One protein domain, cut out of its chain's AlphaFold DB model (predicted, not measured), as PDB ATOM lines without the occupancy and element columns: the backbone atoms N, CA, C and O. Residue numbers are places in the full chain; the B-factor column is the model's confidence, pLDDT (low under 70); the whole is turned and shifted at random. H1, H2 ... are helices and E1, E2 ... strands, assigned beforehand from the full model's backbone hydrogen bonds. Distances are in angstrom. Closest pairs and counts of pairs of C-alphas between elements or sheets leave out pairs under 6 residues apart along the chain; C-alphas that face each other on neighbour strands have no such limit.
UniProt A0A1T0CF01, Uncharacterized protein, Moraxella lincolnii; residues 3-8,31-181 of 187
ATOM      1  N   TYR A   3     108.051 135.601 208.601       49.91
ATOM      2  CA  TYR A   3     107.597 136.594 207.609       49.91
ATOM      3  C   TYR A   3     108.352 136.505 206.266       49.91
ATOM      4  O   TYR A   3     107.756 136.583 205.196       49.91
ATOM      5  N   ASN A   4     109.660 136.225 206.319       57.41
ATOM      6  CA  ASN A   4     110.497 136.049 205.126       57.41
ATOM      7  C   ASN A   4     110.180 134.769 204.337       57.41
ATOM      8  O   ASN A   4     110.476 134.707 203.147       57.41
ATOM      9  N   LEU A   5     109.588 133.752 204.976       53.50
ATOM     10  CA  LEU A   5     109.209 132.508 204.300       53.50
ATOM     11  C   LEU A   5     107.905 132.685 203.510       53.50
ATOM     12  O   LEU A   5     107.800 132.236 202.373       53.50
ATOM     13  N   ILE A   6     106.937 133.398 204.095       62.41
ATOM     14  CA  ILE A   6     105.641 133.692 203.467       62.41
ATOM     15  C   ILE A   6     105.836 134.602 202.249       62.41
ATOM     16  O   ILE A   6     105.287 134.322 201.187       62.41
ATOM     17  N   LEU A   7     106.678 135.636 202.366       60.12
ATOM     18  CA  LEU A   7     106.961 136.552 201.259       60.12
ATOM     19  C   LEU A   7     107.682 135.853 200.092       60.12
ATOM     20  O   LEU A   7     107.325 136.066 198.936       60.12
ATOM     21  N   LYS A   8     108.644 134.963 200.380       61.69
ATOM     22  CA  LYS A   8     109.321 134.155 199.348       61.69
ATOM     23  C   LYS A   8     108.359 133.204 198.635       61.69
ATOM     24  O   LYS A   8     108.427 133.090 197.416       61.69
ATOM     25  N   LYS A  31      92.852 123.745 163.957       66.44
ATOM     26  CA  LYS A  31      93.117 123.541 162.533       66.44
ATOM     27  C   LYS A  31      92.778 124.850 161.823       66.44
ATOM     28  O   LYS A  31      91.601 125.196 161.737       66.44
ATOM     29  N   THR A  32      93.799 125.567 161.356       70.00
ATOM     30  CA  THR A  32      93.609 126.753 160.519       70.00
ATOM     31  C   THR A  32      93.530 126.339 159.059       70.00
ATOM     32  O   THR A  32      94.503 125.824 158.498       70.00
ATOM     33  N   GLU A  33      92.374 126.576 158.459       83.00
ATOM     34  CA  GLU A  33      92.110 126.370 157.034       83.00
ATOM     35  C   GLU A  33      92.281 127.701 156.279       83.00
ATOM     36  O   GLU A  33      92.091 128.770 156.862       83.00
ATOM     37  N   MET A  34      92.645 127.646 154.994       89.06
ATOM     38  CA  MET A  34      92.740 128.829 154.130       89.06
ATOM     39  C   MET A  34      91.604 128.839 153.111       89.06
ATOM     40  O   MET A  34      91.329 127.816 152.500       89.06
ATOM     41  N   THR A  35      91.006 129.991 152.850       91.62
ATOM     42  CA  THR A  35      90.122 130.197 151.697       91.62
ATOM     43  C   THR A  35      90.715 131.272 150.793       91.62
ATOM     44  O   THR A  35      91.232 132.266 151.296       91.62
ATOM     45  N   LEU A  36      90.651 131.080 149.473       91.56
ATOM     46  CA  LEU A  36      91.054 132.072 148.477       91.56
ATOM     47  C   LEU A  36      89.815 132.609 147.751       91.56
ATOM     48  O   LEU A  36      89.050 131.839 147.173       91.56
ATOM     49  N   GLY A  37      89.626 133.923 147.773       92.25
ATOM     50  CA  GLY A  37      88.621 134.639 146.994       92.25
ATOM     51  C   GLY A  37      89.266 135.463 145.885       92.25
ATOM     52  O   GLY A  37      90.271 136.132 146.121       92.25
ATOM     53  N   LEU A  38      88.678 135.434 144.690       90.19
ATOM     54  CA  LEU A  38      89.019 136.342 143.594       90.19
ATOM     55  C   LEU A  38      87.851 137.300 143.400       90.19
ATOM     56  O   LEU A  38      86.789 136.898 142.936       90.19
ATOM     57  N   GLY A  39      88.038 138.554 143.777       85.38
ATOM     58  CA  GLY A  39      87.073 139.636 143.655       85.38
ATOM     59  C   GLY A  39      87.506 140.686 142.635       85.38
ATOM     60  O   GLY A  39      88.621 140.672 142.108       85.38
ATOM     61  N   SER A  40      86.610 141.627 142.372       82.12
ATOM     62  CA  SER A  40      86.915 142.828 141.608       82.12
ATOM     63  C   SER A  40      86.278 144.034 142.287       82.12
ATOM     64  O   SER A  40      85.194 143.915 142.857       82.12
ATOM     65  N   ASN A  41      86.972 145.165 142.224       82.38
ATOM     66  CA  ASN A  41      86.507 146.472 142.682       82.38
ATOM     67  C   ASN A  41      86.334 147.375 141.460       82.38
ATOM     68  O   ASN A  41      86.946 148.440 141.345       82.38
ATOM     69  N   LEU A  42      85.569 146.885 140.489       75.56
ATOM     70  CA  LEU A  42      85.237 147.648 139.299       75.56
ATOM     71  C   LEU A  42      84.174 148.697 139.670       75.56
ATOM     72  O   LEU A  42      83.251 148.372 140.417       75.56
ATOM     73  N   PRO A  43      84.297 149.949 139.192       72.81
ATOM     74  CA  PRO A  43      83.258 150.960 139.379       72.81
ATOM     75  C   PRO A  43      81.889 150.455 138.905       72.81
ATOM     76  O   PRO A  43      81.824 149.715 137.928       72.81
ATOM     77  N   GLU A  44      80.791 150.891 139.530       68.56
ATOM     78  CA  GLU A  44      79.427 150.445 139.175       68.56
ATOM     79  C   GLU A  44      79.072 150.670 137.692       68.56
ATOM     80  O   GLU A  44      78.286 149.929 137.111       68.56
ATOM     81  N   ASN A  45      79.676 151.675 137.054       68.94
ATOM     82  CA  ASN A  45      79.494 151.995 135.638       68.94
ATOM     83  C   ASN A  45      80.501 151.299 134.702       68.94
ATOM     84  O   ASN A  45      80.492 151.544 133.493       68.94
ATOM     85  N   TYR A  46      81.399 150.473 135.233       70.44
ATOM     86  CA  TYR A  46      82.430 149.803 134.458       70.44
ATOM     87  C   TYR A  46      81.882 148.504 133.859       70.44
ATOM     88  O   TYR A  46      81.653 147.522 134.558       70.44
ATOM     89  N   GLN A  47      81.711 148.480 132.535       71.94
ATOM     90  CA  GLN A  47      81.238 147.310 131.779       71.94
ATOM     91  C   GLN A  47      82.343 146.261 131.577       71.94
ATOM     92  O   GLN A  47      82.536 145.739 130.485       71.94
ATOM     93  N   GLY A  48      83.137 145.993 132.609       77.19
ATOM     94  CA  GLY A  48      84.238 145.047 132.527       77.19
ATOM     95  C   GLY A  48      84.046 143.841 133.426       77.19
ATOM     96  O   GLY A  48      83.410 143.909 134.471       77.19
ATOM     97  N   VAL A  49      84.649 142.728 133.027       83.69
ATOM     98  CA  VAL A  49      84.757 141.514 133.833       83.69
ATOM     99  C   VAL A  49      86.221 141.117 133.887       83.69
ATOM    100  O   VAL A  49      86.931 141.145 132.883       83.69
ATOM    101  N   VAL A  50      86.679 140.724 135.069       88.50
ATOM    102  CA  VAL A  50      88.005 140.137 135.230       88.50
ATOM    103  C   VAL A  50      87.930 138.632 135.003       88.50
ATOM    104  O   VAL A  50      87.126 137.933 135.627       88.50
ATOM    105  N   ILE A  51      88.795 138.143 134.121       91.06
ATOM    106  CA  ILE A  51      88.969 136.723 133.831       91.06
ATOM    107  C   ILE A  51      90.366 136.266 134.243       91.06
ATOM    108  O   ILE A  51      91.337 137.013 134.130       91.06
ATOM    109  N   PHE A  52      90.472 135.013 134.669       93.88
ATOM    110  CA  PHE A  52      91.722 134.362 135.038       93.88
ATOM    111  C   PHE A  52      91.915 133.103 134.201       93.88
ATOM    112  O   PHE A  52      90.965 132.351 133.974       93.88
ATOM    113  N   GLU A  53      93.145 132.843 133.769       95.25
ATOM    114  CA  GLU A  53      93.523 131.550 133.202       95.25
ATOM    115  C   GLU A  53      93.468 130.481 134.292       95.25
ATOM    116  O   GLU A  53      94.146 130.579 135.314       95.25
ATOM    117  N   ASN A  54      92.637 129.460 134.087       94.44
ATOM    118  CA  ASN A  54      92.386 128.430 135.085       94.44
ATOM    119  C   ASN A  54      93.446 127.327 134.988       94.44
ATOM    120  O   ASN A  54      93.262 126.299 134.324       94.44
ATOM    121  N   THR A  55      94.587 127.573 135.625       93.19
ATOM    122  CA  THR A  55      95.704 126.625 135.694       93.19
ATOM    123  C   THR A  55      95.305 125.335 136.432       93.19
ATOM    124  O   THR A  55      94.312 125.322 137.164       93.19
ATOM    125  N   PRO A  56      96.060 124.228 136.301       92.00
ATOM    126  CA  PRO A  56      95.788 122.999 137.055       92.00
ATOM    127  C   PRO A  56      95.691 123.207 138.577       92.00
ATOM    128  O   PRO A  56      94.892 122.556 139.249       92.00
ATOM    129  N   GLU A  57      96.472 124.129 139.139       90.69
ATOM    130  CA  GLU A  57      96.395 124.539 140.544       90.69
ATOM    131  C   GLU A  57      95.058 125.215 140.856       90.69
ATOM    132  O   GLU A  57      94.390 124.830 141.816       90.69
ATOM    133  N   LEU A  58      94.638 126.180 140.033       91.31
ATOM    134  CA  LEU A  58      93.377 126.896 140.228       91.31
ATOM    135  C   LEU A  58      92.160 125.989 140.041       91.31
ATOM    136  O   LEU A  58      91.224 126.073 140.834       91.31
ATOM    137  N   LYS A  59      92.213 125.034 139.106       92.31
ATOM    138  CA  LYS A  59      91.181 123.999 138.945       92.31
ATOM    139  C   LYS A  59      91.004 123.175 140.213       92.31
ATOM    140  O   LYS A  59      89.877 122.864 140.586       92.31
ATOM    141  N   ARG A  60      92.104 122.839 140.896       89.44
ATOM    142  CA  ARG A  60      92.060 122.117 142.179       89.44
ATOM    143  C   ARG A  60      91.502 122.983 143.306       89.44
ATOM    144  O   ARG A  60      90.725 122.482 144.110       89.44
ATOM    145  N   ILE A  61      91.884 124.259 143.356       90.56
ATOM    146  CA  ILE A  61      91.467 125.201 144.406       90.56
ATOM    147  C   ILE A  61      89.981 125.561 144.280       90.56
ATOM    148  O   ILE A  61      89.244 125.476 145.259       90.56
ATOM    149  N   PHE A  62      89.533 125.941 143.083       90.38
ATOM    150  CA  PHE A  62      88.170 126.415 142.833       90.38
ATOM    151  C   PHE A  62      87.205 125.317 142.382       90.38
ATOM    152  O   PHE A  62      86.010 125.571 142.284       90.38
ATOM    153  N   LYS A  63      87.702 124.103 142.103       90.12
ATOM    154  CA  LYS A  63      86.906 122.952 141.638       90.12
ATOM    155  C   LYS A  63      86.078 123.239 140.375       90.12
ATOM    156  O   LYS A  63      85.050 122.611 140.146       90.12
ATOM    157  N   GLN A  64      86.545 124.157 139.531       85.06
ATOM    158  CA  GLN A  64      85.919 124.495 138.252       85.06
ATOM    159  C   GLN A  64      86.724 123.896 137.099       85.06
ATOM    160  O   GLN A  64      87.917 124.170 136.970       85.06
ATOM    161  N   ASN A  65      86.083 123.103 136.236       87.12
ATOM    162  CA  ASN A  65      86.738 122.473 135.083       87.12
ATOM    163  C   ASN A  65      86.574 123.284 133.788       87.12
ATOM    164  O   ASN A  65      86.215 122.761 132.736       87.12
ATOM    165  N   THR A  66      86.849 124.577 133.869       89.31
ATOM    166  CA  THR A  66      86.759 125.518 132.748       89.31
ATOM    167  C   THR A  66      88.158 125.992 132.350       89.31
ATOM    168  O   THR A  66      89.108 125.837 133.121       89.31
ATOM    169  N   LYS A  67      88.344 126.536 131.139       91.69
ATOM    170  CA  LYS A  67      89.658 127.067 130.712       91.69
ATOM    171  C   LYS A  67      89.987 128.404 131.382       91.69
ATOM    172  O   LYS A  67      91.138 128.649 131.731       91.69
ATOM    173  N   TYR A  68      88.974 129.237 131.581       92.44
ATOM    174  CA  TYR A  68      89.071 130.501 132.302       92.44
ATOM    175  C   TYR A  68      88.013 130.548 133.397       92.44
ATOM    176  O   TYR A  68      86.951 129.948 133.229       92.44
ATOM    177  N   ILE A  69      88.267 131.298 134.460       90.12
ATOM    178  CA  ILE A  69      87.314 131.571 135.547       90.12
ATOM    179  C   ILE A  69      87.118 133.077 135.693       90.12
ATOM    180  O   ILE A  69      87.993 133.848 135.305       90.12
ATOM    181  N   THR A  70      85.976 133.508 136.218       87.25
ATOM    182  CA  THR A  70      85.716 134.929 136.491       87.25
ATOM    183  C   THR A  70      86.019 135.290 137.933       87.25
ATOM    184  O   THR A  70      86.109 134.427 138.804       87.25
ATOM    185  N   TRP A  71      86.148 136.587 138.191       84.31
ATOM    186  CA  TRP A  71      86.024 137.129 139.540       84.31
ATOM    187  C   TRP A  71      84.646 136.814 140.162       84.31
ATOM    188  O   TRP A  71      83.723 136.349 139.490       84.31
ATOM    189  N   GLY A  72      84.526 137.060 141.463       83.62
ATOM    190  CA  GLY A  72      83.357 136.735 142.281       83.62
ATOM    191  C   GLY A  72      83.346 135.296 142.800       83.62
ATOM    192  O   GLY A  72      82.359 134.868 143.390       83.62
ATOM    193  N   ILE A  73      84.430 134.541 142.606       85.31
ATOM    194  CA  ILE A  73      84.537 133.155 143.069       85.31
ATOM    195  C   ILE A  73      85.313 133.065 144.380       85.31
ATOM    196  O   ILE A  73      86.244 133.831 144.648       85.31
ATOM    197  N   ARG A  74      84.958 132.067 145.186       90.19
ATOM    198  CA  ARG A  74      85.631 131.736 146.439       90.19
ATOM    199  C   ARG A  74      85.865 130.232 146.489       90.19
ATOM    200  O   ARG A  74      84.995 129.461 146.097       90.19
ATOM    201  N   SER A  75      87.047 129.825 146.934       89.31
ATOM    202  CA  SER A  75      87.375 128.413 147.112       89.31
ATOM    203  C   SER A  75      86.657 127.826 148.326       89.31
ATOM    204  O   SER A  75      86.293 128.537 149.266       89.31
ATOM    205  N   ASP A  76      86.584 126.502 148.376       87.75
ATOM    206  CA  ASP A  76      86.364 125.806 149.642       87.75
ATOM    207  C   ASP A  76      87.551 126.019 150.601       87.75
ATOM    208  O   ASP A  76      88.594 126.573 150.231       87.75
ATOM    209  N   SER A  77      87.411 125.549 151.844       85.56
ATOM    210  CA  SER A  77      88.528 125.446 152.786       85.56
ATOM    211  C   SER A  77      89.657 124.583 152.204       85.56
ATOM    212  O   SER A  77      89.488 123.392 151.934       85.56
ATOM    213  N   ILE A  78      90.836 125.179 152.072       86.50
ATOM    214  CA  ILE A  78      92.078 124.558 151.625       86.50
ATOM    215  C   ILE A  78      92.883 124.147 152.857       86.50
ATOM    216  O   ILE A  78      93.080 124.925 153.796       86.50
ATOM    217  N   ASN A  79      93.382 122.913 152.850       82.25
ATOM    218  CA  ASN A  79      94.277 122.438 153.895       82.25
ATOM    219  C   ASN A  79      95.625 123.178 153.804       82.25
ATOM    220  O   ASN A  79      96.231 123.247 152.733       82.25
ATOM    221  N   ALA A  80      96.120 123.682 154.937       80.25
ATOM    222  CA  ALA A  80      97.400 124.387 155.031       80.25
ATOM    223  C   ALA A  80      98.577 123.598 154.422       80.25
ATOM    224  O   ALA A  80      99.447 124.171 153.768       80.25
ATOM    225  N   ASN A  81      98.577 122.271 154.580       81.19
ATOM    226  CA  ASN A  81      99.638 121.397 154.078       81.19
ATOM    227  C   ASN A  81      99.576 121.197 152.558       81.19
ATOM    228  O   ASN A  81     100.593 120.870 151.950       81.19
ATOM    229  N   SER A  82      98.409 121.402 151.939       83.56
ATOM    230  CA  SER A  82      98.233 121.308 150.484       83.56
ATOM    231  C   SER A  82      98.451 122.635 149.756       83.56
ATOM    232  O   SER A  82      98.331 122.677 148.533       83.56
ATOM    233  N   LEU A  83      98.744 123.721 150.481       85.50
ATOM    234  CA  LEU A  83      98.979 125.019 149.860       85.50
ATOM    235  C   LEU A  83     100.255 124.991 149.006       85.50
ATOM    236  O   LEU A  83     101.311 124.563 149.495       85.50
ATOM    237  N   PRO A  84     100.194 125.477 147.755       88.25
ATOM    238  CA  PRO A  84     101.386 125.606 146.936       88.25
ATOM    239  C   PRO A  84     102.322 126.669 147.528       88.25
ATOM    240  O   PRO A  84     101.908 127.540 148.296       88.25
ATOM    241  N   LYS A  85     103.613 126.584 147.184       89.56
ATOM    242  CA  LYS A  85     104.619 127.573 147.613       89.56
ATOM    243  C   LYS A  85     104.311 128.954 147.031       89.56
ATOM    244  O   LYS A  85     104.379 129.951 147.741       89.56
ATOM    245  N   GLU A  86     103.958 128.972 145.756       93.75
ATOM    246  CA  GLU A  86     103.577 130.150 144.993       93.75
ATOM    247  C   GLU A  86     102.366 129.809 144.130       93.75
ATOM    248  O   GLU A  86     102.159 128.652 143.755       93.75
ATOM    249  N   LEU A  87     101.561 130.815 143.823       92.62
ATOM    250  CA  LEU A  87     100.448 130.691 142.899       92.62
ATOM    251  C   LEU A  87     100.480 131.881 141.947       92.62
ATOM    252  O   LEU A  87     100.345 133.028 142.369       92.62
ATOM    253  N   ASN A  88     100.676 131.587 140.664       93.75
ATOM    254  CA  ASN A  88     100.706 132.584 139.604       93.75
ATOM    255  C   ASN A  88      99.302 132.748 139.027       93.75
ATOM    256  O   ASN A  88      98.753 131.833 138.414       93.75
ATOM    257  N   LEU A  89      98.723 133.923 139.236       94.19
ATOM    258  CA  LEU A  89      97.422 134.313 138.720       94.19
ATOM    259  C   LEU A  89      97.642 135.094 137.434       94.19
ATOM    260  O   LEU A  89      98.112 136.230 137.475       94.19
ATOM    261  N   LYS A  90      97.311 134.486 136.298       95.06
ATOM    262  CA  LYS A  90      97.310 135.178 135.011       95.06
ATOM    263  C   LYS A  90      95.900 135.654 134.705       95.06
ATOM    264  O   LYS A  90      94.982 134.839 134.639       95.06
ATOM    265  N   TYR A  91      95.724 136.959 134.558       94.06
ATOM    266  CA  TYR A  91      94.413 137.591 134.466       94.06
ATOM    267  C   TYR A  91      94.381 138.698 133.422       94.06
ATOM    268  O   TYR A  91      95.416 139.227 133.017       94.06
ATOM    269  N   ALA A  92      93.175 139.039 132.996       91.94
ATOM    270  CA  ALA A  92      92.903 140.166 132.125       91.94
ATOM    271  C   ALA A  92      91.523 140.743 132.445       91.94
ATOM    272  O   ALA A  92      90.638 140.037 132.933       91.94
ATOM    273  N   THR A  93      91.338 142.016 132.124       87.88
ATOM    274  CA  THR A  93      90.027 142.659 132.164       87.88
ATOM    275  C   THR A  93      89.468 142.690 130.749       87.88
ATOM    276  O   THR A  93      90.103 143.219 129.838       87.88
ATOM    277  N   ILE A  94      88.290 142.104 130.558       83.06
ATOM    278  CA  ILE A  94      87.548 142.152 129.298       83.06
ATOM    279  C   ILE A  94      86.425 143.172 129.420       83.06
ATOM    280  O   ILE A  94      85.762 143.229 130.449       83.06
ATOM    281  N   ASN A  95      86.206 143.970 128.377       78.12
ATOM    282  CA  ASN A  95      85.050 144.857 128.297       78.12
ATOM    283  C   ASN A  95      83.866 144.040 127.768       78.12
ATOM    284  O   ASN A  95      83.795 143.733 126.577       78.12
ATOM    285  N   ILE A  96      83.005 143.604 128.677       73.88
ATOM    286  CA  ILE A  96      81.822 142.805 128.393       73.88
ATOM    287  C   ILE A  96      80.694 143.328 129.265       73.88
ATOM    288  O   ILE A  96      80.858 143.474 130.475       73.88
ATOM    289  N   ASN A  97      79.537 143.579 128.657       72.06
ATOM    290  CA  ASN A  97      78.360 143.946 129.424       72.06
ATOM    291  C   ASN A  97      78.047 142.815 130.435       72.06
ATOM    292  O   ASN A  97      77.733 141.698 130.000       72.06
ATOM    293  N   PRO A  98      78.124 143.082 131.755       68.56
ATOM    294  CA  PRO A  98      77.850 142.082 132.778       68.56
ATOM    295  C   PRO A  98      76.441 141.500 132.655       68.56
ATOM    296  O   PRO A  98      76.267 140.312 132.900       68.56
ATOM    297  N   ASP A  99      75.465 142.279 132.182       68.31
ATOM    298  CA  ASP A  99      74.079 141.833 132.000       68.31
ATOM    299  C   ASP A  99      73.950 140.762 130.913       68.31
ATOM    300  O   ASP A  99      73.074 139.906 130.983       68.31
ATOM    301  N   ILE A 100      74.825 140.790 129.902       67.38
ATOM    302  CA  ILE A 100      74.885 139.756 128.859       67.38
ATOM    303  C   ILE A 100      75.594 138.518 129.406       67.38
ATOM    304  O   ILE A 100      75.169 137.394 129.150       67.38
ATOM    305  N   TYR A 101      76.673 138.724 130.159       68.44
ATOM    306  CA  TYR A 101      77.504 137.640 130.668       68.44
ATOM    307  C   TYR A 101      76.833 136.844 131.798       68.44
ATOM    308  O   TYR A 101      76.891 135.617 131.804       68.44
ATOM    309  N   TYR A 102      76.161 137.530 132.720       69.56
ATOM    310  CA  TYR A 102      75.436 136.943 133.850       69.56
ATOM    311  C   TYR A 102      73.941 136.766 133.566       69.56
ATOM    312  O   TYR A 102      73.154 136.560 134.491       69.56
ATOM    313  N   ASN A 103      73.531 136.830 132.297       74.31
ATOM    314  CA  ASN A 103      72.142 136.609 131.929       74.31
ATOM    315  C   ASN A 103      71.707 135.197 132.361       74.31
ATOM    316  O   ASN A 103      72.258 134.197 131.902       74.31
ATOM    317  N   SER A 104      70.688 135.102 133.214       68.00
ATOM    318  CA  SER A 104      70.159 133.818 133.691       68.00
ATOM    319  C   SER A 104      69.472 132.991 132.595       68.00
ATOM    320  O   SER A 104      69.103 131.846 132.835       68.00
ATOM    321  N   LEU A 105      69.258 133.569 131.408       79.56
ATOM    322  CA  LEU A 105      68.640 132.918 130.252       79.56
ATOM    323  C   LEU A 105      69.652 132.194 129.349       79.56
ATOM    324  O   LEU A 105      69.228 131.453 128.462       79.56
ATOM    325  N   ILE A 106      70.962 132.388 129.544       82.56
ATOM    326  CA  ILE A 106      72.000 131.628 128.830       82.56
ATOM    327  C   ILE A 106      72.534 130.495 129.706       82.56
ATOM    328  O   ILE A 106      72.639 130.619 130.924       82.56
ATOM    329  N   THR A 107      72.865 129.365 129.083       86.88
ATOM    330  CA  THR A 107      73.390 128.192 129.793       86.88
ATOM    331  C   THR A 107      74.830 128.425 130.255       86.88
ATOM    332  O   THR A 107      75.563 129.211 129.654       86.88
ATOM    333  N   GLU A 108      75.284 127.683 131.270       82.38
ATOM    334  CA  GLU A 108      76.686 127.724 131.729       82.38
ATOM    335  C   GLU A 108      77.676 127.428 130.589       82.38
ATOM    336  O   GLU A 108      78.701 128.090 130.453       82.38
ATOM    337  N   ALA A 109      77.339 126.481 129.707       85.69
ATOM    338  CA  ALA A 109      78.160 126.151 128.543       85.69
ATOM    339  C   ALA A 109      78.299 127.333 127.566       85.69
ATOM    340  O   ALA A 109      79.364 127.531 126.977       85.69
ATOM    341  N   GLU A 110      77.242 128.131 127.400       86.25
ATOM    342  CA  GLU A 110      77.281 129.324 126.557       86.25
ATOM    343  C   GLU A 110      78.075 130.458 127.219       86.25
ATOM    344  O   GLU A 110      78.883 131.105 126.552       86.25
ATOM    345  N   GLN A 111      77.941 130.643 128.536       83.38
ATOM    346  CA  GLN A 111      78.784 131.573 129.300       83.38
ATOM    347  C   GLN A 111      80.272 131.217 129.168       83.38
ATOM    348  O   GLN A 111      81.111 132.085 128.914       83.38
ATOM    349  N   ASP A 112      80.601 129.929 129.269       85.69
ATOM    350  CA  ASP A 112      81.950 129.401 129.074       85.69
ATOM    351  C   ASP A 112      82.474 129.636 127.659       85.69
ATOM    352  O   ASP A 112      83.620 130.062 127.481       85.69
ATOM    353  N   ARG A 113      81.642 129.398 126.639       87.75
ATOM    354  CA  ARG A 113      81.987 129.661 125.238       87.75
ATOM    355  C   ARG A 113      82.292 131.140 125.016       87.75
ATOM    356  O   ARG A 113      83.336 131.460 124.447       87.75
ATOM    357  N   LEU A 114      81.423 132.035 125.490       86.19
ATOM    358  CA  LEU A 114      81.613 133.482 125.381       86.19
ATOM    359  C   LEU A 114      82.902 133.916 126.081       86.19
ATOM    360  O   LEU A 114      83.742 134.565 125.457       86.19
ATOM    361  N   ARG A 115      83.111 133.490 127.331       87.12
ATOM    362  CA  ARG A 115      84.337 133.785 128.086       87.12
ATOM    363  C   ARG A 115      85.587 133.340 127.335       87.12
ATOM    364  O   ARG A 115      86.541 134.105 127.226       87.12
ATOM    365  N   ASN A 116      85.579 132.121 126.798       89.69
ATOM    366  CA  ASN A 116      86.700 131.582 126.035       89.69
ATOM    367  C   ASN A 116      86.983 132.407 124.773       89.69
ATOM    368  O   ASN A 116      88.151 132.657 124.481       89.69
ATOM    369  N   ASN A 117      85.944 132.834 124.053       89.00
ATOM    370  CA  ASN A 117      86.085 133.645 122.845       89.00
ATOM    371  C   ASN A 117      86.684 135.023 123.157       89.00
ATOM    372  O   ASN A 117      87.641 135.427 122.500       89.00
ATOM    373  N   TYR A 118      86.185 135.711 124.191       88.44
ATOM    374  CA  TYR A 118      86.756 136.989 124.631       88.44
ATOM    375  C   TYR A 118      88.201 136.834 125.102       88.44
ATOM    376  O   TYR A 118      89.063 137.613 124.720       88.44
ATOM    377  N   ALA A 119      88.503 135.801 125.888       89.50
ATOM    378  CA  ALA A 119      89.862 135.562 126.360       89.50
ATOM    379  C   ALA A 119      90.854 135.304 125.210       89.50
ATOM    380  O   ALA A 119      92.009 135.714 125.282       89.50
ATOM    381  N   GLN A 120      90.416 134.615 124.151       90.50
ATOM    382  CA  GLN A 120      91.248 134.298 122.988       90.50
ATOM    383  C   GLN A 120      91.432 135.477 122.028       90.50
ATOM    384  O   GLN A 120      92.421 135.495 121.300       90.50
ATOM    385  N   SER A 121      90.517 136.449 122.018       90.75
ATOM    386  CA  SER A 121      90.650 137.652 121.188       90.75
ATOM    387  C   SER A 121      91.585 138.706 121.790       90.75
ATOM    388  O   SER A 121      91.977 139.644 121.096       90.75
ATOM    389  N   LEU A 122      91.961 138.564 123.066       90.56
ATOM    390  CA  LEU A 122      92.849 139.504 123.741       90.56
ATOM    391  C   LEU A 122      94.292 139.426 123.214       90.56
ATOM    392  O   LEU A 122      94.850 138.328 123.103       90.56
ATOM    393  N   PRO A 123      94.959 140.575 122.988       93.38
ATOM    394  CA  PRO A 123      96.391 140.588 122.732       93.38
ATOM    395  C   PRO A 123      97.162 140.153 123.984       93.38
ATOM    396  O   PRO A 123      96.706 140.337 125.114       93.38
ATOM    397  N   LEU A 124      98.382 139.643 123.802       90.56
ATOM    398  CA  LEU A 124      99.237 139.224 124.921       90.56
ATOM    399  C   LEU A 124      99.478 140.348 125.943       90.56
ATOM    400  O   LEU A 124      99.571 140.069 127.132       90.56
ATOM    401  N   SER A 125      99.517 141.609 125.500       91.94
ATOM    402  CA  SER A 125      99.690 142.788 126.359       91.94
ATOM    403  C   SER A 125      98.511 143.076 127.295       91.94
ATOM    404  O   SER A 125      98.678 143.822 128.256       91.94
ATOM    405  N   ALA A 126      97.329 142.506 127.039       91.31
ATOM    406  CA  ALA A 126      96.178 142.637 127.931       91.31
ATOM    407  C   ALA A 126      96.290 141.729 129.166       91.31
ATOM    408  O   ALA A 126      95.631 141.975 130.176       91.31
ATOM    409  N   TRP A 127      97.117 140.683 129.090       93.75
ATOM    410  CA  TRP A 127      97.312 139.737 130.175       93.75
ATOM    411  C   TRP A 127      98.361 140.238 131.159       93.75
ATOM    412  O   TRP A 127      99.453 140.663 130.786       93.75
ATOM    413  N   ARG A 128      98.035 140.121 132.440       93.75
ATOM    414  CA  ARG A 128      98.923 140.408 133.562       93.75
ATOM    415  C   ARG A 128      99.114 139.153 134.389       93.75
ATOM    416  O   ARG A 128      98.259 138.269 134.401       93.75
ATOM    417  N   THR A 129     100.226 139.102 135.107       94.81
ATOM    418  CA  THR A 129     100.521 138.027 136.051       94.81
ATOM    419  C   THR A 129     100.738 138.624 137.426       94.81
ATOM    420  O   THR A 129     101.457 139.611 137.569       94.81
ATOM    421  N   TYR A 130     100.128 138.016 138.436       94.06
ATOM    422  CA  TYR A 130     100.357 138.337 139.835       94.06
ATOM    423  C   TYR A 130     100.643 137.071 140.621       94.06
ATOM    424  O   TYR A 130      99.912 136.087 140.522       94.06
ATOM    425  N   THR A 131     101.719 137.099 141.392       94.12
ATOM    426  CA  THR A 131     102.164 135.959 142.184       94.12
ATOM    427  C   THR A 131     101.752 136.169 143.629       94.12
ATOM    428  O   THR A 131     102.074 137.194 144.224       94.12
ATOM    429  N   ILE A 132     101.073 135.181 144.207       92.94
ATOM    430  CA  ILE A 132     100.845 135.119 145.653       92.94
ATOM    431  C   ILE A 132     101.649 133.990 146.280       92.94
ATOM    432  O   ILE A 132     101.979 133.001 145.624       92.94
ATOM    433  N   TYR A 133     101.889 134.118 147.582       93.62
ATOM    434  CA  TYR A 133     102.584 133.128 148.400       93.62
ATOM    435  C   TYR A 133     101.639 132.620 149.495       93.62
ATOM    436  O   TYR A 133     101.677 133.116 150.623       93.62
ATOM    437  N   PRO A 134     100.759 131.643 149.197       91.19
ATOM    438  CA  PRO A 134      99.646 131.284 150.079       91.19
ATOM    439  C   PRO A 134     100.069 130.896 151.498       91.19
ATOM    440  O   PRO A 134      99.369 131.208 152.453       91.19
ATOM    441  N   LYS A 135     101.240 130.262 151.656       90.00
ATOM    442  CA  LYS A 135     101.781 129.908 152.978       90.00
ATOM    443  C   LYS A 135     102.127 131.136 153.821       90.00
ATOM    444  O   LYS A 135     101.746 131.183 154.984       90.00
ATOM    445  N   GLN A 136     102.772 132.137 153.223       91.50
ATOM    446  CA  GLN A 136     103.110 133.388 153.910       91.50
ATOM    447  C   GLN A 136     101.841 134.149 154.305       91.50
ATOM    448  O   GLN A 136     101.743 134.671 155.409       91.50
ATOM    449  N   LEU A 137     100.835 134.152 153.427       91.12
ATOM    450  CA  LEU A 137      99.552 134.797 153.700       91.12
ATOM    451  C   LEU A 137      98.766 134.092 154.810       91.12
ATOM    452  O   LEU A 137      98.153 134.748 155.649       91.12
ATOM    453  N   LEU A 138      98.816 132.759 154.850       89.50
ATOM    454  CA  LEU A 138      98.236 131.980 155.937       89.50
ATOM    455  C   LEU A 138      98.927 132.277 157.275       89.50
ATOM    456  O   LEU A 138      98.246 132.445 158.282       89.50
ATOM    457  N   GLU A 139     100.259 132.346 157.299       87.62
ATOM    458  CA  GLU A 139     101.033 132.711 158.494       87.62
ATOM    459  C   GLU A 139     100.702 134.130 158.968       87.62
ATOM    460  O   GLU A 139     100.432 134.334 160.152       87.62
ATOM    461  N   GLN A 140     100.622 135.089 158.042       87.50
ATOM    462  CA  GLN A 140     100.205 136.457 158.338       87.50
ATOM    463  C   GLN A 140      98.793 136.500 158.934       87.50
ATOM    464  O   GLN A 140      98.581 137.148 159.956       87.50
ATOM    465  N   GLY A 141      97.834 135.778 158.347       84.69
ATOM    466  CA  GLY A 141      96.468 135.712 158.867       84.69
ATOM    467  C   GLY A 141      96.381 135.062 160.247       84.69
ATOM    468  O   GLY A 141      95.640 135.535 161.100       84.69
ATOM    469  N   ARG A 142      97.186 134.025 160.516       83.06
ATOM    470  CA  ARG A 142      97.269 133.397 161.848       83.06
ATOM    471  C   ARG A 142      97.795 134.344 162.922       83.06
ATOM    472  O   ARG A 142      97.387 134.221 164.071       83.06
ATOM    473  N   ALA A 143      98.685 135.264 162.557       82.62
ATOM    474  CA  ALA A 143      99.216 136.268 163.473       82.62
ATOM    475  C   ALA A 143      98.196 137.377 163.806       82.62
ATOM    476  O   ALA A 143      98.385 138.111 164.776       82.62
ATOM    477  N   MET A 144      97.116 137.509 163.026       80.25
ATOM    478  CA  MET A 144      96.043 138.464 163.302       80.25
ATOM    479  C   MET A 144      95.113 137.941 164.406       80.25
ATOM    480  O   MET A 144      94.859 136.736 164.479       80.25
ATOM    481  N   PRO A 145      94.534 138.820 165.242       75.12
ATOM    482  CA  PRO A 145      93.488 138.409 166.167       75.12
ATOM    483  C   PRO A 145      92.268 137.905 165.384       75.12
ATOM    484  O   PRO A 145      91.833 138.542 164.424       75.12
ATOM    485  N   ALA A 146      91.706 136.767 165.794       74.44
ATOM    486  CA  ALA A 146      90.482 136.260 165.185       74.44
ATOM    487  C   ALA A 146      89.307 137.209 165.496       74.44
ATOM    488  O   ALA A 146      89.068 137.539 166.660       74.44
ATOM    489  N   LYS A 147      88.556 137.639 164.474       73.12
ATOM    490  CA  LYS A 147      87.336 138.447 164.633       73.12
ATOM    491  C   LYS A 147      86.243 137.585 165.288       73.12
ATOM    492  O   LYS A 147      85.772 136.640 164.666       73.12
ATOM    493  N   GLY A 148      85.800 137.895 166.511       63.81
ATOM    494  CA  GLY A 148      84.633 137.237 167.129       63.81
ATOM    495  C   GLY A 148      84.761 136.877 168.618       63.81
ATOM    496  O   GLY A 148      85.721 137.252 169.281       63.81
ATOM    497  N   MET A 149      83.731 136.184 169.132       54.44
ATOM    498  CA  MET A 149      83.500 135.764 170.535       54.44
ATOM    499  C   MET A 149      84.676 134.972 171.180       54.44
ATOM    500  O   MET A 149      85.566 134.516 170.463       54.44
ATOM    501  N   PRO A 150      84.691 134.768 172.518       56.03
ATOM    502  CA  PRO A 150      85.822 134.177 173.246       56.03
ATOM    503  C   PRO A 150      86.245 132.791 172.736       56.03
ATOM    504  O   PRO A 150      85.404 131.982 172.343       56.03
ATOM    505  N   ALA A 151      87.548 132.497 172.827       57.38
ATOM    506  CA  ALA A 151      88.200 131.272 172.341       57.38
ATOM    507  C   ALA A 151      87.550 129.944 172.789       57.38
ATOM    508  O   ALA A 151      87.707 128.926 172.120       57.38
ATOM    509  N   SER A 152      86.796 129.957 173.892       53.00
ATOM    510  CA  SER A 152      86.202 128.784 174.544       53.00
ATOM    511  C   SER A 152      85.152 128.028 173.720       53.00
ATOM    512  O   SER A 152      84.758 126.937 174.122       53.00
ATOM    513  N   HIS A 153      84.695 128.573 172.588       51.66
ATOM    514  CA  HIS A 153      83.678 127.948 171.730       51.66
ATOM    515  C   HIS A 153      84.204 127.494 170.360       51.66
ATOM    516  O   HIS A 153      83.423 127.036 169.524       51.66
ATOM    517  N   TRP A 154      85.510 127.620 170.105       61.16
ATOM    518  CA  TRP A 154      86.075 127.394 168.777       61.16
ATOM    519  C   TRP A 154      87.014 126.193 168.757       61.16
ATOM    520  O   TRP A 154      87.977 126.121 169.512       61.16
ATOM    521  N   HIS A 155      86.779 125.271 167.824       63.31
ATOM    522  CA  HIS A 155      87.691 124.149 167.556       63.31
ATOM    523  C   HIS A 155      88.509 124.339 166.269       63.31
ATOM    524  O   HIS A 155      89.423 123.563 165.986       63.31
ATOM    525  N   LYS A 156      88.183 125.358 165.464       71.62
ATOM    526  CA  LYS A 156      88.822 125.660 164.180       71.62
ATOM    527  C   LYS A 156      88.813 127.159 163.906       71.62
ATOM    528  O   LYS A 156      87.869 127.853 164.283       71.62
ATOM    529  N   THR A 157      89.826 127.625 163.186       77.69
ATOM    530  CA  THR A 157      89.874 128.983 162.639       77.69
ATOM    531  C   THR A 157      90.038 128.932 161.126       77.69
ATOM    532  O   THR A 157      90.498 127.937 160.561       77.69
ATOM    533  N   ARG A 158      89.622 129.993 160.446       84.50
ATOM    534  CA  ARG A 158      89.758 130.151 159.003       84.50
ATOM    535  C   ARG A 158      90.467 131.460 158.721       84.50
ATOM    536  O   ARG A 158      90.096 132.493 159.271       84.50
ATOM    537  N   VAL A 159      91.463 131.395 157.850       87.94
ATOM    538  CA  VAL A 159      92.059 132.573 157.228       87.94
ATOM    539  C   VAL A 159      91.489 132.698 155.821       87.94
ATOM    540  O   VAL A 159      91.678 131.815 154.984       87.94
ATOM    541  N   THR A 160      90.779 133.785 155.555       89.62
ATOM    542  CA  THR A 160      90.289 134.126 154.221       89.62
ATOM    543  C   THR A 160      91.245 135.131 153.601       89.62
ATOM    544  O   THR A 160      91.500 136.179 154.185       89.62
ATOM    545  N   ILE A 161      91.755 134.816 152.415       91.62
ATOM    546  CA  ILE A 161      92.516 135.738 151.577       91.62
ATOM    547  C   ILE A 161      91.634 136.127 150.399       91.62
ATOM    548  O   ILE A 161      91.297 135.273 149.578       91.62
ATOM    549  N   SER A 162      91.283 137.403 150.299       92.50
ATOM    550  CA  SER A 162      90.537 137.951 149.166       92.50
ATOM    551  C   SER A 162      91.463 138.832 148.337       92.50
ATOM    552  O   SER A 162      92.100 139.739 148.868       92.50
ATOM    553  N   LEU A 163      91.559 138.561 147.040       92.75
ATOM    554  CA  LEU A 163      92.296 139.389 146.088       92.75
ATOM    555  C   LEU A 163      91.299 140.182 145.260       92.75
ATOM    556  O   LEU A 163      90.422 139.579 144.649       92.75
ATOM    557  N   TYR A 164      91.439 141.502 145.209       91.31
ATOM    558  CA  TYR A 164      90.549 142.382 144.459       91.31
ATOM    559  C   TYR A 164      91.302 143.048 143.321       91.31
ATOM    560  O   TYR A 164      92.362 143.627 143.538       91.31
ATOM    561  N   ILE A 165      90.743 142.981 142.115       89.50
ATOM    562  CA  ILE A 165      91.285 143.667 140.939       89.50
ATOM    563  C   ILE A 165      90.478 144.934 140.658       89.50
ATOM    564  O   ILE A 165      89.254 144.870 140.537       89.50
ATOM    565  N   ASP A 166      91.156 146.079 140.572       85.75
ATOM    566  CA  ASP A 166      90.543 147.368 140.233       85.75
ATOM    567  C   ASP A 166      90.392 147.572 138.709       85.75
ATOM    568  O   ASP A 166      90.863 146.776 137.892       85.75
ATOM    569  N   GLY A 167      89.747 148.673 138.306       76.56
ATOM    570  CA  GLY A 167      89.544 149.017 136.889       76.56
ATOM    571  C   GLY A 167      90.828 149.273 136.087       76.56
ATOM    572  O   GLY A 167      90.792 149.249 134.857       76.56
ATOM    573  N   ASN A 168      91.967 149.475 136.757       81.50
ATOM    574  CA  ASN A 168      93.286 149.632 136.141       81.50
ATOM    575  C   ASN A 168      94.058 148.305 136.063       81.50
ATOM    576  O   ASN A 168      95.191 148.275 135.567       81.50
ATOM    577  N   GLY A 169      93.469 147.212 136.554       80.19
ATOM    578  CA  GLY A 169      94.101 145.905 136.638       80.19
ATOM    579  C   GLY A 169      95.152 145.813 137.743       80.19
ATOM    580  O   GLY A 169      96.086 145.027 137.598       80.19
ATOM    581  N   ASN A 170      95.075 146.640 138.790       87.00
ATOM    582  CA  ASN A 170      95.915 146.503 139.979       87.00
ATOM    583  C   ASN A 170      95.242 145.575 140.986       87.00
ATOM    584  O   ASN A 170      94.019 145.574 141.109       87.00
ATOM    585  N   ILE A 171      96.053 144.819 141.724       89.12
ATOM    586  CA  ILE A 171      95.571 143.902 142.756       89.12
ATOM    587  C   ILE A 171      95.767 144.517 144.135       89.12
ATOM    588  O   ILE A 171      96.871 144.927 144.486       89.12
ATOM    589  N   SER A 172      94.701 144.516 144.929       91.44
ATOM    590  CA  SER A 172      94.759 144.665 146.378       91.44
ATOM    591  C   SER A 172      94.399 143.346 147.060       91.44
ATOM    592  O   SER A 172      93.818 142.441 146.456       91.44
ATOM    593  N   GLN A 173      94.780 143.218 148.327       92.75
ATOM    594  CA  GLN A 173      94.555 142.014 149.112       92.75
ATOM    595  C   GLN A 173      93.935 142.366 150.458       92.75
ATOM    596  O   GLN A 173      94.365 143.307 151.121       92.75
ATOM    597  N   GLU A 174      92.987 141.543 150.884       92.38
ATOM    598  CA  GLU A 174      92.414 141.544 152.222       92.38
ATOM    599  C   GLU A 174      92.650 140.186 152.893       92.38
ATOM    600  O   GLU A 174      92.555 139.135 152.252       92.38
ATOM    601  N   ILE A 175      92.989 140.219 154.183       90.94
ATOM    602  CA  ILE A 175      93.173 139.034 155.020       90.94
ATOM    603  C   ILE A 175      92.202 139.124 156.186       90.94
ATOM    604  O   ILE A 175      92.230 140.086 156.952       90.94
ATOM    605  N   GLU A 176      91.390 138.091 156.354       89.06
ATOM    606  CA  GLU A 176      90.486 137.962 157.487       89.06
ATOM    607  C   GLU A 176      90.803 136.691 158.259       89.06
ATOM    608  O   GLU A 176      91.015 135.634 157.667       89.06
ATOM    609  N   HIS A 177      90.814 136.787 159.585       87.62
ATOM    610  CA  HIS A 177      90.962 135.643 160.471       87.62
ATOM    611  C   HIS A 177      89.700 135.523 161.313       87.62
ATOM    612  O   HIS A 177      89.368 136.434 162.069       87.62
ATOM    613  N   GLU A 178      88.988 134.412 161.172       82.69
ATOM    614  CA  GLU A 178      87.690 134.211 161.809       82.69
ATOM    615  C   GLU A 178      87.600 132.826 162.456       82.69
ATOM    616  O   GLU A 178      88.161 131.849 161.943       82.69
ATOM    617  N   PRO A 179      86.881 132.693 163.578       76.81
ATOM    618  CA  PRO A 179      86.553 131.392 164.119       76.81
ATOM    619  C   PRO A 179      85.532 130.678 163.228       76.81
ATOM    620  O   PRO A 179      84.582 131.272 162.719       76.81
ATOM    621  N   VAL A 180      85.683 129.364 163.079       72.25
ATOM    622  CA  VAL A 180      84.691 128.541 162.380       72.25
ATOM    623  C   VAL A 180      83.700 128.016 163.410       72.25
ATOM    624  O   VAL A 180      84.047 127.190 164.258       72.25
ATOM    625  N   LYS A 181      82.446 128.478 163.326       63.28
ATOM    626  CA  LYS A 181      81.351 127.945 164.140       63.28
ATOM    627  C   LYS A 181      81.121 126.486 163.751       63.28
ATOM    628  O   LYS A 181      80.717 126.192 162.628       63.28
TER     629      LYS A 181
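What this domain is: This is residues 3 to 8 and 31 to 181 of the 187 residues of an uncharacterized protein of Moraxella lincolnii (UniProt A0A1T0CF01). Two strongly twisted sheets, E3 E2 E4 E5 and E1 E6 E7, stand partly face to face with their strands crossed, forming a sandwich; H4 crosses the first sheet and H5 covers part of the second. The short helix H1 stands free, far from this body, and makes the great length of the spans, 88 by 32 by 31 A. The printed part has 157 residues, with five named helices and seven named strands in the order H1 E1 E2 H2 E3 E4 H3 H4 E5 H5 E6 E7. The first sheet is antiparallel, the second, in the order E1 E6 E7, is mixed; the class is mixed, helices and strands, and the whole is loose, with a radius of gyration of the C-alphas of 20.4 A.

Where its parts are: The larger sheet holds E3, residues 68 to 70, E2, residues 48 to 53, E4, residues 87 to 95 and 25.5 A long, and E5, residues 128 to 132. The other holds E1, residues 31 to 41 and 31.0 A, E6, residues 156 to 166 and 32.4 A, and E7, residues 171 to 179 and 26.3 A. The helices are H1, residues 3 to 8, H2, residues 56 to 62, H3, residues 98 to 101, H4, residues 108 to 121 and 20.1 A, and H5, residues 134 to 143 and 14.3 A. C-alpha 3 is at (107.597, 136.594, 207.609), C-alpha 31 at (93.117, 123.541, 162.533) and C-alpha 179 at (86.553, 131.392, 164.119).

How they stand to each other: E4 is antiparallel to E2, with N 51 and O 92 2.9 A apart, and to E5, with N 89 and O 130 2.8 A apart; E3 is antiparallel to E2, with N 69 and O 52 2.9 A apart. H4 is on this sheet at a height of 8.5 A, only just over E3 and E2 with 3 C-alphas on each, and runs across the strands at 89 degrees to E2 on the local plane; the closest C-alphas of H4 and E3 are those of Asn 116 and Tyr 68, 6.8 A. H2 is on the same face as H4, over none of the strands. The two sheets' facing parts are 9.8 A centre to centre, their strands at 41 degrees. E1 and E6 are parallel, with N 37 and O 161 2.8 A apart; E6 and E7 form a hairpin, with N 160 and O 176 2.8 A apart. H5 is on this sheet at a height of 8.2 A, over E6 and E7; the C-alphas of Gly 141 and Val 159, the closest of H5 and E6, are 5.7 A apart. H3 and H4 are close but not clearly touching, with C-alphas 101 and 111 6.3 A apart. In H1, H2, H4 and H5 every O i to N i+4 pair is within hydrogen-bond range; H3 is too short for one.

The domain as a whole: The C-alphas of Tyr 3 and Ser 121, the two farthest apart, are 88.1 A apart. Residues 9 to 30 are not printed, and C-alphas 8 and 31 are 41.6 A apart across the cut. The links E3 to E4 and H5 to E6 are long; in the first, residues 73 to 74 and 78 to 79 pair antiparallel with E1. Mean pLDDT of the printed part is 82.9; it is under 70 in 24 residues, among them 3 to 8, 98 to 102 and 148 to 155.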